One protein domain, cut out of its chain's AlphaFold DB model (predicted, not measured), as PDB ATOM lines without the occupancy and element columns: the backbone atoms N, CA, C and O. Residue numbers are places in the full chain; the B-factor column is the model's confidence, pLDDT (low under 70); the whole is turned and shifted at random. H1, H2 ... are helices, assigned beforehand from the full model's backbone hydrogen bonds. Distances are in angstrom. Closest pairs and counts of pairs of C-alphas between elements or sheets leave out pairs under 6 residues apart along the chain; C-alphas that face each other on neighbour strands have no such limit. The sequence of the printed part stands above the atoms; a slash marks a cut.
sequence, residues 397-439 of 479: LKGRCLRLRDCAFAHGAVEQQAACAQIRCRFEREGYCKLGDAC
ATOM      1  N   LEU A 397     112.980   1.151  -8.817       88.81
ATOM      2  CA  LEU A 397     112.026   2.165  -9.285       88.81
ATOM      3  C   LEU A 397     112.697   3.515  -9.617       88.81
ATOM      4  O   LEU A 397     112.141   4.346 -10.327       88.81
ATOM      5  N   LYS A 398     113.905   3.749  -9.090       90.81
ATOM      6  CA  LYS A 398     114.725   4.940  -9.352       90.81
ATOM      7  C   LYS A 398     115.851   4.699 -10.365       90.81
ATOM      8  O   LYS A 398     116.668   5.603 -10.540       90.81
ATOM      9  N   GLY A 399     115.933   3.509 -10.964       89.25
ATOM     10  CA  GLY A 399     116.983   3.109 -11.904       89.25
ATOM     11  C   GLY A 399     118.380   3.002 -11.281       89.25
ATOM     12  O   GLY A 399     119.369   3.237 -11.960       89.25
ATOM     13  N   ARG A 400     118.480   2.740  -9.970       92.50
ATOM     14  CA  ARG A 400     119.754   2.714  -9.218       92.50
ATOM     15  C   ARG A 400     119.933   1.457  -8.365       92.50
ATOM     16  O   ARG A 400     120.631   1.504  -7.353       92.50
ATOM     17  N   CYS A 401     119.256   0.359  -8.694       90.44
ATOM     18  CA  CYS A 401     119.497  -0.885  -7.972       90.44
ATOM     19  C   CYS A 401     120.830  -1.494  -8.419       90.44
ATOM     20  O   CYS A 401     120.992  -1.805  -9.591       90.44
ATOM     21  N   LEU A 402     121.755  -1.679  -7.475       90.00
ATOM     22  CA  LEU A 402     123.059  -2.312  -7.714       90.00
ATOM     23  C   LEU A 402     123.029  -3.834  -7.519       90.00
ATOM     24  O   LEU A 402     123.999  -4.504  -7.838       90.00
ATOM     25  N   ARG A 403     121.929  -4.373  -6.980       82.56
ATOM     26  CA  ARG A 403     121.797  -5.803  -6.657       82.56
ATOM     27  C   ARG A 403     121.209  -6.640  -7.791       82.56
ATOM     28  O   ARG A 403     121.182  -7.850  -7.669       82.56
ATOM     29  N   LEU A 404     120.728  -5.999  -8.862       77.12
ATOM     30  CA  LEU A 404     120.172  -6.640 -10.063       77.12
ATOM     31  C   LEU A 404     119.342  -7.905  -9.740       77.12
ATOM     32  O   LEU A 404     118.261  -7.770  -9.178       77.12
ATOM     33  N   ARG A 405     119.826  -9.106 -10.084       77.44
ATOM     34  CA  ARG A 405     119.078 -10.373  -9.960       77.44
ATOM     35  C   ARG A 405     118.977 -10.888  -8.523       77.44
ATOM     36  O   ARG A 405     117.986 -11.531  -8.184       77.44
ATOM     37  N   ASP A 406     119.925 -10.495  -7.678       83.31
ATOM     38  CA  ASP A 406     120.045 -10.930  -6.281       83.31
ATOM     39  C   ASP A 406     119.373  -9.929  -5.327       83.31
ATOM     40  O   ASP A 406     119.640  -9.860  -4.124       83.31
ATOM     41  N   CYS A 407     118.502  -9.068  -5.859       87.38
ATOM     42  CA  CYS A 407     117.707  -8.192  -5.023       87.38
ATOM     43  C   CYS A 407     116.587  -8.994  -4.347       87.38
ATOM     44  O   CYS A 407     115.699  -9.517  -5.014       87.38
ATOM     45  N   ALA A 408     116.560  -8.981  -3.013       88.25
ATOM     46  CA  ALA A 408     115.457  -9.530  -2.212       88.25
ATOM     47  C   ALA A 408     114.097  -8.822  -2.431       88.25
ATOM     48  O   ALA A 408     113.081  -9.221  -1.864       88.25
ATOM     49  N   PHE A 409     114.069  -7.749  -3.226       89.88
ATOM     50  CA  PHE A 409     112.891  -6.952  -3.552       89.88
ATOM     51  C   PHE A 409     112.613  -7.034  -5.057       89.88
ATOM     52  O   PHE A 409     113.548  -6.970  -5.851       89.88
ATOM     53  N   ALA A 410     111.342  -7.092  -5.454       91.44
ATOM     54  CA  ALA A 410     110.944  -7.230  -6.851       91.44
ATOM     55  C   ALA A 410     111.350  -6.024  -7.710       91.44
ATOM     56  O   ALA A 410     111.145  -4.860  -7.346       91.44
ATOM     57  N   HIS A 411     111.871  -6.307  -8.897       90.62
ATOM     58  CA  HIS A 411     112.223  -5.354  -9.945       90.62
ATOM     59  C   HIS A 411     111.091  -5.155 -10.966       90.62
ATOM     60  O   HIS A 411     111.275  -4.648 -12.068       90.62
ATOM     61  N   GLY A 412     109.858  -5.472 -10.596       86.81
ATOM     62  CA  GLY A 412     108.709  -5.207 -11.446       86.81
ATOM     63  C   GLY A 412     107.444  -5.815 -10.886       86.81
ATOM     64  O   GLY A 412     107.490  -6.609  -9.950       86.81
ATOM     65  N   ALA A 413     106.318  -5.440 -11.490       86.50
ATOM     66  CA  ALA A 413     105.026  -6.013 -11.142       86.50
ATOM     67  C   ALA A 413     105.017  -7.532 -11.362       86.50
ATOM     68  O   ALA A 413     104.505  -8.240 -10.517       86.50
ATOM     69  N   VAL A 414     105.669  -8.030 -12.420       87.00
ATOM     70  CA  VAL A 414     105.719  -9.466 -12.753       87.00
ATOM     71  C   VAL A 414     106.417 -10.286 -11.662       87.00
ATOM     72  O   VAL A 414     105.871 -11.277 -11.186       87.00
ATOM     73  N   GLU A 415     107.594  -9.846 -11.206       88.19
ATOM     74  CA  GLU A 415     108.336 -10.539 -10.142       88.19
ATOM     75  C   GLU A 415     107.622 -10.460  -8.793       88.19
ATOM     76  O   GLU A 415     107.573 -11.436  -8.050       88.19
ATOM     77  N   GLN A 416     107.040  -9.298  -8.484       88.31
ATOM     78  CA  GLN A 416     106.235  -9.133  -7.282       88.31
ATOM     79  C   GLN A 416     104.982 -10.012  -7.347       88.31
ATOM     80  O   GLN A 416     104.532 -10.544  -6.332       88.31
ATOM     81  N   GLN A 417     104.428 -10.174  -8.551       84.50
ATOM     82  CA  GLN A 417     103.232 -10.955  -8.777       84.50
ATOM     83  C   GLN A 417     103.458 -12.433  -8.517       84.50
ATOM     84  O   GLN A 417     102.735 -13.023  -7.718       84.50
ATOM     85  N   ALA A 418     104.531 -12.970  -9.092       85.06
ATOM     86  CA  ALA A 418     104.982 -14.333  -8.853       85.06
ATOM     87  C   ALA A 418     105.273 -14.603  -7.366       85.06
ATOM     88  O   ALA A 418     104.861 -15.633  -6.839       85.06
ATOM     89  N   ALA A 419     105.917 -13.664  -6.666       85.06
ATOM     90  CA  ALA A 419     106.254 -13.831  -5.254       85.06
ATOM     91  C   ALA A 419     105.026 -13.865  -4.329       85.06
ATOM     92  O   ALA A 419     104.962 -14.697  -3.427       85.06
ATOM     93  N   CYS A 420     104.030 -12.990  -4.522       84.19
ATOM     94  CA  CYS A 420     102.826 -13.059  -3.680       84.19
ATOM     95  C   CYS A 420     101.874 -14.184  -4.101       84.19
ATOM     96  O   CYS A 420     101.125 -14.658  -3.252       84.19
ATOM     97  N   ALA A 421     101.940 -14.660  -5.349       84.50
ATOM     98  CA  ALA A 421     101.194 -15.839  -5.785       84.50
ATOM     99  C   ALA A 421     101.646 -17.118  -5.059       84.50
ATOM    100  O   ALA A 421     100.876 -18.062  -4.961       84.50
ATOM    101  N   GLN A 422     102.856 -17.151  -4.495       82.69
ATOM    102  CA  GLN A 422     103.321 -18.252  -3.640       82.69
ATOM    103  C   GLN A 422     102.785 -18.167  -2.202       82.69
ATOM    104  O   GLN A 422     102.911 -19.116  -1.431       82.69
ATOM    105  N   ILE A 423     102.193 -17.036  -1.813       85.19
ATOM    106  CA  ILE A 423     101.682 -16.812  -0.461       85.19
ATOM    107  C   ILE A 423     100.191 -17.101  -0.457       85.19
ATOM    108  O   ILE A 423      99.423 -16.467  -1.179       85.19
ATOM    109  N   ARG A 424      99.775 -18.024   0.406       84.75
ATOM    110  CA  ARG A 424      98.366 -18.375   0.568       84.75
ATOM    111  C   ARG A 424      97.559 -17.187   1.099       84.75
ATOM    112  O   ARG A 424      97.948 -16.532   2.068       84.75
ATOM    113  N   CYS A 425      96.421 -16.920   0.469       85.94
ATOM    114  CA  CYS A 425      95.526 -15.840   0.853       85.94
ATOM    115  C   CYS A 425      94.963 -16.080   2.258       85.94
ATOM    116  O   CYS A 425      94.281 -17.072   2.519       85.94
ATOM    117  N   ARG A 426      95.217 -15.135   3.169       86.25
ATOM    118  CA  ARG A 426      94.689 -15.175   4.541       86.25
ATOM    119  C   ARG A 426      93.158 -15.167   4.576       86.25
ATOM    120  O   ARG A 426      92.570 -15.837   5.411       86.25
ATOM    121  N   PHE A 427      92.545 -14.404   3.678       84.31
ATOM    122  CA  PHE A 427      91.098 -14.203   3.623       84.31
ATOM    123  C   PHE A 427      90.357 -15.372   2.978       84.31
ATOM    124  O   PHE A 427      89.199 -15.606   3.301       84.31
ATOM    125  N   GLU A 428      91.036 -16.132   2.120       81.94
ATOM    126  CA  GLU A 428      90.509 -17.386   1.577       81.94
ATOM    127  C   GLU A 428      90.476 -18.476   2.644       81.94
ATOM    128  O   GLU A 428      89.474 -19.158   2.802       81.94
ATOM    129  N   ARG A 429      91.539 -18.579   3.456       76.81
ATOM    130  CA  ARG A 429      91.580 -19.502   4.603       76.81
ATOM    131  C   ARG A 429      90.401 -19.303   5.558       76.81
ATOM    132  O   ARG A 429      89.990 -20.235   6.231       76.81
ATOM    133  N   GLU A 430      89.909 -18.077   5.647       80.69
ATOM    134  CA  GLU A 430      88.813 -17.709   6.535       80.69
ATOM    135  C   GLU A 430      87.465 -17.591   5.779       80.69
ATOM    136  O   GLU A 430      86.451 -17.275   6.392       80.69
ATOM    137  N   GLY A 431      87.432 -17.878   4.467       80.88
ATOM    138  CA  GLY A 431      86.210 -17.999   3.659       80.88
ATOM    139  C   GLY A 431      85.567 -16.690   3.186       80.88
ATOM    140  O   GLY A 431      84.427 -16.702   2.735       80.88
ATOM    141  N   TYR A 432      86.258 -15.547   3.278       85.81
ATOM    142  CA  TYR A 432      85.684 -14.227   2.964       85.81
ATOM    143  C   TYR A 432      86.472 -13.422   1.918       85.81
ATOM    144  O   TYR A 432      86.347 -12.191   1.832       85.81
ATOM    145  N   CYS A 433      87.289 -14.079   1.090       85.19
ATOM    146  CA  CYS A 433      88.015 -13.394   0.025       85.19
ATOM    147  C   CYS A 433      87.070 -12.902  -1.087       85.19
ATOM    148  O   CYS A 433      86.705 -13.635  -1.998       85.19
ATOM    149  N   LYS A 434      86.738 -11.604  -1.075       83.38
ATOM    150  CA  LYS A 434      85.894 -10.960  -2.105       83.38
ATOM    151  C   LYS A 434      86.543 -10.872  -3.493       83.38
ATOM    152  O   LYS A 434      85.873 -10.526  -4.457       83.38
ATOM    153  N   LEU A 435      87.853 -11.106  -3.577       81.25
ATOM    154  CA  LEU A 435      88.629 -10.982  -4.813       81.25
ATOM    155  C   LEU A 435      88.634 -12.274  -5.638       81.25
ATOM    156  O   LEU A 435      88.974 -12.204  -6.816       81.25
ATOM    157  N   GLY A 436      88.265 -13.421  -5.046       77.88
ATOM    158  CA  GLY A 436      88.239 -14.719  -5.727       77.88
ATOM    159  C   GLY A 436      89.495 -14.953  -6.571       77.88
ATOM    160  O   GLY A 436      90.617 -14.785  -6.093       77.88
ATOM    161  N   ASP A 437      89.307 -15.238  -7.860       75.50
ATOM    162  CA  ASP A 437      90.392 -15.511  -8.805       75.50
ATOM    163  C   ASP A 437      91.232 -14.305  -9.245       75.50
ATOM    164  O   ASP A 437      92.301 -14.488  -9.838       75.50
ATOM    165  N   ALA A 438      90.787 -13.085  -8.943       80.44
ATOM    166  CA  ALA A 438      91.560 -11.860  -9.138       80.44
ATOM    167  C   ALA A 438      92.461 -11.542  -7.930       80.44
ATOM    168  O   ALA A 438      93.165 -10.527  -7.921       80.44
ATOM    169  N   CYS A 439      92.438 -12.384  -6.892       83.50
ATOM    170  CA  CYS A 439      93.313 -12.241  -5.746       83.50
ATOM    171  C   CYS A 439      94.775 -12.455  -6.155       83.50
ATOM    172  O   CYS A 439      95.136 -13.404  -6.846       83.50
TER     173      CYS A 439
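Overview. This is residues 397 to 439 of the 479 residues of the protein "Hypothetical protein" of Symbiodinium sp. CCMP2456 (UniProt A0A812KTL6). With little regular structure, the printed part is an elongated, open chain: short helix H1 lies near its middle, small helix H2 lies toward one end, and unnamed residues 397 to 412 make the other end. Beyond H2, residues 432 to 439 fold back toward H1, while residues 402 to 408 stick out. Of 43 printed residues, 13 are in the two named helices, H1 then H2; there is no named strand, and the class is all helix. It is only just extended, close to loose, with a radius of gyration of the C-alphas of 14.3 A; the C-alphas span 42 by 15 by 12 A.

Arrangement. In H1, residues 413 to 421, every O i to N i+4 pair is within hydrogen-bond range. H2, residues 426 to 429, is too short for such a pair, and its one O i to N i+3 pair is not within range. H1 and H2 are apart, joined by a tight link of 4 residues.

Along the chain. H1 is 11.8 A long, from C-alpha 413 at (105.026, -6.013, -11.142). H2 ends with C-alpha 429 at (91.580, -19.502, 4.603).

Size, cuts and confidence. The C-alphas farthest apart, those of Leu 402 and Gly 431, are 41.6 A apart. The printed part has no cut, and no printed residue is under 70 in pLDDT.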